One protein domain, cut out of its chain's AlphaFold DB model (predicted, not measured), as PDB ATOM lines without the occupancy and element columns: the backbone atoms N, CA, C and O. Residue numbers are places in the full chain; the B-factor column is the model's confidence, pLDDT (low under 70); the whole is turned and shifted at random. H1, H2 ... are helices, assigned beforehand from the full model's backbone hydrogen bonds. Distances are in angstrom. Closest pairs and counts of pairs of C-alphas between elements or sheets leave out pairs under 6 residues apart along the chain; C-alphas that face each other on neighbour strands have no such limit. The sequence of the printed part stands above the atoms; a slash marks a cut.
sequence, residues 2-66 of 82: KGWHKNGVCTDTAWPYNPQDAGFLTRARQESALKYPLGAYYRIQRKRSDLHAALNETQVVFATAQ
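This is residues 2 to 66 of the 82 residues of an uncharacterized protein of SAR202 cluster bacterium Casp-Chloro-G3 (UniProt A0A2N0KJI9). Little regular structure is present: an elongated, loose chain has its longest helix, H3, at one end of the long axis and the short helices H1 and H2 toward the other, joined by a stretched link, residues 34 to 47. A long loop, residues 8 to 26, runs between H1 and H2, and its residues 16 to 22 stick out. The printed part has 65 residues and three named helices in the order H1, H2, H3, with no named strand; the class is all helix, with only 24 residues in named elements. The radius of gyration of the C-alphas is 15.6 A and the spans are 43 by 27 by 17 A.

H3, residues 48 to 58, is 15.2 A long, from C-alpha 48 at (48.572, 16.308, 123.151) to C-alpha 58 at (34.324, 21.580, 121.978). H2 is residues 27 to 33, 9.8 A. H1 is residues 2 to 7, 8.6 A, beginning at C-alpha 2, (33.020, 17.090, 104.346).

H3 is apart from H1 and H2. H1 and H2 are close but not clearly touching; their closest C-alphas, of Asn 7 and Ala 33, are 6.7 A apart. They run opposite ways at a steep tilt of 54 degrees. In H1, H2 and H3 every O i to N i+4 pair is within hydrogen-bond range.

The two C-alphas farthest apart, of Arg 27 and Ser 49, are 43.2 A apart. Both links are long, and the printed part has no cut. Mean pLDDT of the printed part is 95.0; no printed residue is under 70.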
ATOM      1  N   LYS A   2      33.449  16.323 105.544       92.94
ATOM      2  CA  LYS A   2      33.020  17.090 104.346       92.94
ATOM      3  C   LYS A   2      31.620  16.727 103.819       92.94
ATOM      4  O   LYS A   2      30.880  17.622 103.434       92.94
ATOM      5  N   GLY A   3      31.270  15.437 103.804       93.06
ATOM      6  CA  GLY A   3      29.948  14.966 103.367       93.06
ATOM      7  C   GLY A   3      28.808  15.525 104.221       93.06
ATOM      8  O   GLY A   3      27.894  16.127 103.669       93.06
ATOM      9  N   TRP A   4      28.926  15.415 105.549       95.06
ATOM     10  CA  TRP A   4      27.964  15.969 106.509       95.06
ATOM     11  C   TRP A   4      27.862  17.499 106.392       95.06
ATOM     12  O   TRP A   4      26.767  18.034 106.285       95.06
ATOM     13  N   HIS A   5      28.982  18.218 106.292       94.88
ATOM     14  CA  HIS A   5      28.954  19.678 106.114       94.88
ATOM     15  C   HIS A   5      28.208  20.124 104.848       94.88
ATOM     16  O   HIS A   5      27.560  21.162 104.847       94.88
ATOM     17  N   LYS A   6      28.300  19.362 103.753       94.62
ATOM     18  CA  LYS A   6      27.664  19.733 102.481       94.62
ATOM     19  C   LYS A   6      26.211  19.276 102.354       94.62
ATOM     20  O   LYS A   6      25.451  19.935 101.659       94.62
ATOM     21  N   ASN A   7      25.850  18.147 102.963       95.50
ATOM     22  CA  ASN A   7      24.570  17.479 102.702       95.50
ATOM     23  C   ASN A   7      23.709  17.269 103.957       95.50
ATOM     24  O   ASN A   7      22.564  16.848 103.837       95.50
ATOM     25  N   GLY A   8      24.244  17.536 105.150       96.75
ATOM     26  CA  GLY A   8      23.589  17.179 106.403       96.75
ATOM     27  C   GLY A   8      23.629  15.677 106.709       96.75
ATOM     28  O   GLY A   8      24.316  14.908 106.029       96.75
ATOM     29  N   VAL A   9      22.916  15.275 107.760       96.56
ATOM     30  CA  VAL A   9      22.667  13.872 108.143       96.56
ATOM     31  C   VAL A   9      21.225  13.722 108.605       96.56
ATOM     32  O   VAL A   9      20.669  14.631 109.212       96.56
ATOM     33  N   CYS A  10      20.591  12.593 108.309       95.25
ATOM     34  CA  CYS A  10      19.243  12.299 108.789       95.25
ATOM     35  C   CYS A  10      19.283  11.530 110.115       95.25
ATOM     36  O   CYS A  10      20.300  10.944 110.484       95.25
ATOM     37  N   THR A  11      18.162  11.535 110.830       95.06
ATOM     38  CA  THR A  11      17.987  10.729 112.040       95.06
ATOM     39  C   THR A  11      17.797   9.257 111.688       95.06
ATOM     40  O   THR A  11      17.340   8.927 110.591       95.06
ATOM     41  N   ASP A  12      18.066   8.377 112.653       94.81
ATOM     42  CA  ASP A  12      17.845   6.933 112.510       94.81
ATOM     43  C   ASP A  12      16.379   6.604 112.165       94.81
ATOM     44  O   ASP A  12      16.102   5.760 111.329       94.81
ATOM     45  N   THR A  13      15.413   7.376 112.675       94.56
ATOM     46  CA  THR A  13      13.993   7.219 112.310       94.56
ATOM     47  C   THR A  13      13.695   7.486 110.829       94.56
ATOM     48  O   THR A  13      12.770   6.900 110.274       94.56
ATOM     49  N   ALA A  14      14.432   8.397 110.180       95.31
ATOM     50  CA  ALA A  14      14.216   8.771 108.779       95.31
ATOM     51  C   ALA A  14      14.976   7.849 107.808       95.31
ATOM     52  O   ALA A  14      14.544   7.630 106.670       95.31
ATOM     53  N   TRP A  15      16.108   7.307 108.253       95.75
ATOM     54  CA  TRP A  15      16.880   6.310 107.523       95.75
ATOM     55  C   TRP A  15      17.590   5.375 108.512       95.75
ATOM     56  O   TRP A  15      18.737   5.639 108.875       95.75
ATOM     57  N   PRO A  16      16.923   4.285 108.930       94.62
ATOM     58  CA  PRO A  16      17.493   3.356 109.896       94.62
ATOM     59  C   PRO A  16      18.741   2.677 109.351       94.62
ATOM     60  O   PRO A  16      18.784   2.302 108.172       94.62
ATOM     61  N   TYR A  17      19.745   2.490 110.206       95.12
ATOM     62  CA  TYR A  17      20.913   1.702 109.829       95.12
ATOM     63  C   TYR A  17      20.546   0.219 109.721       95.12
ATOM     64  O   TYR A  17      20.163  -0.416 110.702       95.12
ATOM     65  N   ASN A  18      20.711  -0.345 108.527       95.62
ATOM     66  CA  ASN A  18      20.577  -1.774 108.284       95.62
ATOM     67  C   ASN A  18      21.824  -2.271 107.522       95.62
ATOM     68  O   ASN A  18      22.023  -1.893 106.365       95.62
ATOM     69  N   PRO A  19      22.681  -3.097 108.152       94.69
ATOM     70  CA  PRO A  19      23.918  -3.565 107.532       94.69
ATOM     71  C   PRO A  19      23.699  -4.510 106.343       94.69
ATOM     72  O   PRO A  19      24.607  -4.675 105.533       94.69
ATOM     73  N   GLN A  20      22.525  -5.130 106.226       97.19
ATOM     74  CA  GLN A  20      22.180  -6.046 105.136       97.19
ATOM     75  C   GLN A  20      21.524  -5.323 103.955       97.19
ATOM     76  O   GLN A  20      21.568  -5.826 102.836       97.19
ATOM     77  N   ASP A  21      20.935  -4.151 104.196       94.56
ATOM     78  CA  ASP A  21      20.285  -3.335 103.174       94.56
ATOM     79  C   ASP A  21      20.331  -1.853 103.556       94.56
ATOM     80  O   ASP A  21      19.530  -1.359 104.349       94.56
ATOM     81  N   ALA A  22      21.256  -1.113 102.947       89.56
ATOM     82  CA  ALA A  22      21.345   0.329 103.142       89.56
ATOM     83  C   ALA A  22      20.162   1.095 102.507       89.56
ATOM     84  O   ALA A  22      19.961   2.273 102.809       89.56
ATOM     85  N   GLY A  23      19.376   0.465 101.630       93.31
ATOM     86  CA  GLY A  23      18.350   1.114 100.822       93.31
ATOM     87  C   GLY A  23      18.911   2.201  99.897       93.31
ATOM     88  O   GLY A  23      20.097   2.238  99.574       93.31
ATOM     89  N   PHE A  24      18.046   3.128  99.476       95.06
ATOM     90  CA  PHE A  24      18.399   4.189  98.524       95.06
ATOM     91  C   PHE A  24      18.208   5.592  99.096       95.06
ATOM     92  O   PHE A  24      17.360   5.835  99.960       95.06
ATOM     93  N   LEU A  25      18.967   6.550  98.567       94.31
ATOM     94  CA  LEU A  25      18.717   7.963  98.826       94.31
ATOM     95  C   LEU A  25      17.375   8.359  98.199       94.31
ATOM     96  O   LEU A  25      17.188   8.250  96.990       94.31
ATOM     97  N   THR A  26      16.451   8.847  99.024       96.38
ATOM     98  CA  THR A  26      15.176   9.414  98.571       96.38
ATOM     99  C   THR A  26      15.147  10.912  98.837       96.38
ATOM    100  O   THR A  26      15.866  11.418  99.703       96.38
ATOM    101  N   ARG A  27      14.265  11.629  98.138       96.44
ATOM    102  CA  ARG A  27      14.056  13.064  98.367       96.44
ATOM    103  C   ARG A  27      13.705  13.371  99.827       96.44
ATOM    104  O   ARG A  27      14.306  14.263 100.410       96.44
ATOM    105  N   ALA A  28      12.815  12.587 100.437       96.00
ATOM    106  CA  ALA A  28      12.437  12.761 101.841       96.00
ATOM    107  C   ALA A  28      13.627  12.567 102.803       96.00
ATOM    108  O   ALA A  28      13.797  13.342 103.744       96.00
ATOM    109  N   ARG A  29      14.493  11.574 102.544       95.94
ATOM    110  CA  ARG A  29      15.726  11.350 103.322       95.94
ATOM    111  C   ARG A  29      16.700  12.518 103.180       95.94
ATOM    112  O   ARG A  29      17.241  12.983 104.179       95.94
ATOM    113  N   GLN A  30      16.875  13.029 101.962       96.00
ATOM    114  CA  GLN A  30      17.717  14.196 101.697       96.00
ATOM    115  C   GLN A  30      17.179  15.458 102.387       96.00
ATOM    116  O   GLN A  30      17.930  16.151 103.067       96.00
ATOM    117  N   GLU A  31      15.883  15.741 102.272       96.19
ATOM    118  CA  GLU A  31      15.240  16.881 102.941       96.19
ATOM    119  C   GLU A  31      15.334  16.768 104.470       96.19
ATOM    120  O   GLU A  31      15.556  17.770 105.150       96.19
ATOM    121  N   SER A  32      15.233  15.554 105.025       97.12
ATOM    122  CA  SER A  32      15.487  15.319 106.448       97.12
ATOM    123  C   SER A  32      16.941  15.586 106.829       97.12
ATOM    124  O   SER A  32      17.181  16.098 107.920       97.12
ATOM    125  N   ALA A  33      17.901  15.229 105.972       97.38
ATOM    126  CA  ALA A  33      19.317  15.404 106.261       97.38
ATOM    127  C   ALA A  33      19.713  16.883 106.337       97.38
ATOM    128  O   ALA A  33      20.427  17.293 107.253       97.38
ATOM    129  N   LEU A  34      19.172  17.704 105.432       95.94
ATOM    130  CA  LEU A  34      19.441  19.144 105.367       95.94
ATOM    131  C   LEU A  34      19.019  19.916 106.630       95.94
ATOM    132  O   LEU A  34      19.495  21.029 106.838       95.94
ATOM    133  N   LYS A  35      18.176  19.333 107.494       96.81
ATOM    134  CA  LYS A  35      17.796  19.920 108.792       96.81
ATOM    135  C   LYS A  35      18.909  19.842 109.842       96.81
ATOM    136  O   LYS A  35      18.867  20.591 110.811       96.81
ATOM    137  N   TYR A  36      19.900  18.967 109.647       96.88
ATOM    138  CA  TYR A  36      21.001  18.749 110.587       96.88
ATOM    139  C   TYR A  36      22.367  18.892 109.891       96.88
ATOM    140  O   TYR A  36      23.112  17.913 109.750       96.88
ATOM    141  N   PRO A  37      22.720  20.098 109.408       96.00
ATOM    142  CA  PRO A  37      24.028  20.350 108.819       96.00
ATOM    143  C   PRO A  37      25.130  20.296 109.882       96.00
ATOM    144  O   PRO A  37      24.918  20.623 111.048       96.00
ATOM    145  N   LEU A  38      26.339  19.925 109.465       94.69
ATOM    146  CA  LEU A  38      27.518  20.111 110.304       94.69
ATOM    147  C   LEU A  38      27.961  21.570 110.209       94.69
ATOM    148  O   LEU A  38      28.200  22.058 109.105       94.69
ATOM    149  N   GLY A  39      28.109  22.224 111.359       91.50
ATOM    150  CA  GLY A  39      28.708  23.552 111.453       91.50
ATOM    151  C   GLY A  39      30.216  23.543 111.176       91.50
ATOM    152  O   GLY A  39      30.746  22.711 110.434       91.50
ATOM    153  N   ALA A  40      30.938  24.472 111.799       91.69
ATOM    154  CA  ALA A  40      32.387  24.524 111.669       91.69
ATOM    155  C   ALA A  40      33.035  23.229 112.191       91.69
ATOM    156  O   ALA A  40      32.695  22.721 113.257       91.69
ATOM    157  N   TYR A  41      33.989  22.698 111.428       94.31
ATOM    158  CA  TYR A  41      34.821  21.578 111.847       94.31
ATOM    159  C   TYR A  41      36.261  21.854 111.434       94.31
ATOM    160  O   TYR A  41      36.530  22.331 110.328       94.31
ATOM    161  N   TYR A  42      37.195  21.518 112.314       93.81
ATOM    162  CA  TYR A  42      38.609  21.804 112.122       93.81
ATOM    163  C   TYR A  42      39.427  20.525 112.204       93.81
ATOM    164  O   TYR A  42      39.044  19.544 112.842       93.81
ATOM    165  N   ARG A  43      40.568  20.523 111.514       94.81
ATOM    166  CA  ARG A  43      41.574  19.481 111.697       94.81
ATOM    167  C   ARG A  43      42.443  19.860 112.883       94.81
ATOM    168  O   ARG A  43      42.995  20.954 112.905       94.81
ATOM    169  N   ILE A  44      42.592  18.929 113.812       95.00
ATOM    170  CA  ILE A  44      43.463  19.083 114.971       95.00
ATOM    171  C   ILE A  44      44.804  18.431 114.633       95.00
ATOM    172  O   ILE A  44      44.855  17.380 113.986       95.00
ATOM    173  N   GLN A  45      45.903  19.063 115.038       95.00
ATOM    174  CA  GLN A  45      47.217  18.436 114.944       95.00
ATOM    175  C   GLN A  45      47.323  17.322 115.987       95.00
ATOM    176  O   GLN A  45      46.781  17.415 117.081       95.00
ATOM    177  N   ARG A  46      48.077  16.266 115.686       91.38
ATOM    178  CA  ARG A  46      48.275  15.118 116.593       91.38
ATOM    179  C   ARG A  46      49.226  15.418 117.767       91.38
ATOM    180  O   ARG A  46      50.107  14.621 118.079       91.38
ATOM    181  N   LYS A  47      49.090  16.591 118.385       96.31
ATOM    182  CA  LYS A  47      49.812  17.019 119.586       96.31
ATOM    183  C   LYS A  47      48.868  16.927 120.781       96.31
ATOM    184  O   LYS A  47      47.700  17.285 120.677       96.31
ATOM    185  N   ARG A  48      49.379  16.469 121.928       95.12
ATOM    186  CA  ARG A  48      48.572  16.308 123.151       95.12
ATOM    187  C   ARG A  48      47.934  17.624 123.601       95.12
ATOM    188  O   ARG A  48      46.752  17.627 123.915       95.12
ATOM    189  N   SER A  49      48.689  18.723 123.582       97.31
ATOM    190  CA  SER A  49      48.193  20.066 123.922       97.31
ATOM    191  C   SER A  49      46.963  20.452 123.105       97.31
ATOM    192  O   SER A  49      45.962  20.886 123.663       97.31
ATOM    193  N   ASP A  50      47.026  20.227 121.796       96.75
ATOM    194  CA  ASP A  50      45.997  20.661 120.853       96.75
ATOM    195  C   ASP A  50      44.732  19.806 121.014       96.75
ATOM    196  O   ASP A  50      43.619  20.315 120.922       96.75
ATOM    197  N   LEU A  51      44.895  18.515 121.333       96.44
ATOM    198  CA  LEU A  51      43.785  17.628 121.687       96.44
ATOM    199  C   LEU A  51      43.126  18.024 123.014       96.44
ATOM    200  O   LEU A  51      41.901  18.030 123.091       96.44
ATOM    201  N   HIS A  52      43.908  18.362 124.046       96.38
ATOM    202  CA  HIS A  52      43.366  18.818 125.330       96.38
ATOM    203  C   HIS A  52      42.595  20.132 125.186       96.38
ATOM    204  O   HIS A  52      41.498  20.246 125.724       96.38
ATOM    205  N   ALA A  53      43.139  21.092 124.433       97.00
ATOM    206  CA  ALA A  53      42.456  22.348 124.141       97.00
ATOM    207  C   ALA A  53      41.137  22.098 123.396       97.00
ATOM    208  O   ALA A  53      40.085  22.535 123.854       97.00
ATOM    209  N   ALA A  54      41.171  21.303 122.320       96.44
ATOM    210  CA  ALA A  54      39.972  20.971 121.558       96.44
ATOM    211  C   ALA A  54      38.907  20.278 122.422       96.44
ATOM    212  O   ALA A  54      37.749  20.670 122.386       96.44
ATOM    213  N   LEU A  55      39.283  19.289 123.239       95.88
ATOM    214  CA  LEU A  55      38.334  18.613 124.129       95.88
ATOM    215  C   LEU A  55      37.737  19.563 125.171       95.88
ATOM    216  O   LEU A  55      36.535  19.503 125.410       95.88
ATOM    217  N   ASN A  56      38.536  20.452 125.760       97.12
ATOM    218  CA  ASN A  56      38.030  21.422 126.731       97.12
ATOM    219  C   ASN A  56      37.045  22.413 126.094       97.12
ATOM    220  O   ASN A  56      36.027  22.738 126.703       97.12
ATOM    221  N   GLU A  57      37.316  22.874 124.873       95.50
ATOM    222  CA  GLU A  57      36.494  23.881 124.193       95.50
ATOM    223  C   GLU A  57      35.254  23.293 123.508       95.50
ATOM    224  O   GLU A  57      34.174  23.877 123.584       95.50
ATOM    225  N   THR A  58      35.383  22.145 122.835       94.25
ATOM    226  CA  THR A  58      34.324  21.580 121.978       94.25
ATOM    227  C   THR A  58      33.680  20.322 122.541       94.25
ATOM    228  O   THR A  58      32.701  19.849 121.966       94.25
ATOM    229  N   GLN A  59      34.224  19.750 123.623       94.06
ATOM    230  CA  GLN A  59      33.753  18.530 124.305       94.06
ATOM    231  C   GLN A  59      33.783  17.244 123.463       94.06
ATOM    232  O   GLN A  59      33.596  16.147 123.987       94.06
ATOM    233  N   VAL A  60      34.041  17.346 122.159       93.19
ATOM    234  CA  VAL A  60      34.021  16.224 121.224       93.19
ATOM    235  C   VAL A  60      35.149  16.368 120.216       93.19
ATOM    236  O   VAL A  60      35.298  17.401 119.559       93.19
ATOM    237  N   VAL A  61      35.897  15.281 120.040       94.75
ATOM    238  CA  VAL A  61      36.891  15.108 118.979       94.75
ATOM    239  C   VAL A  61      36.598  13.801 118.250       94.75
ATOM    240  O   VAL A  61      36.458  12.750 118.870       94.75
ATOM    241  N   PHE A  62      36.539  13.857 116.920       93.25
ATOM    242  CA  PHE A  62      36.464  12.664 116.078       93.25
ATOM    243  C   PHE A  62      37.869  12.250 115.636       93.25
ATOM    244  O   PHE A  62      38.601  13.054 115.051       93.25
ATOM    245  N   ALA A  63      38.232  10.993 115.881       93.44
ATOM    246  CA  ALA A  63      39.534  10.438 115.538       93.44
ATOM    247  C   ALA A  63      39.398   9.049 114.911       93.44
ATOM    248  O   ALA A  63      38.410   8.345 115.097       93.44
ATOM    249  N   THR A  64      40.431   8.655 114.176       91.94
ATOM    250  CA  THR A  64      40.586   7.311 113.617       91.94
ATOM    251  C   THR A  64      41.911   6.744 114.096       91.94
ATOM    252  O   THR A  64      42.904   7.475 114.124       91.94
ATOM    253  N   ALA A  65      41.947   5.458 114.418       91.25
ATOM    254  CA  ALA A  65      43.153   4.766 114.851       91.25
ATOM    255  C   ALA A  65      43.280   3.424 114.127       91.25
ATOM    256  O   ALA A  65      42.282   2.839 113.710       91.25
ATOM    257  N   GLN A  66      44.513   2.941 113.986       92.56
ATOM    258  CA  GLN A  66      44.750   1.543 113.643       92.56
ATOM    259  C   GLN A  66      44.493   0.696 114.887       92.56
ATOM    260  O   GLN A  66      44.996   1.005 115.966       92.56
TER     261      GLN A  66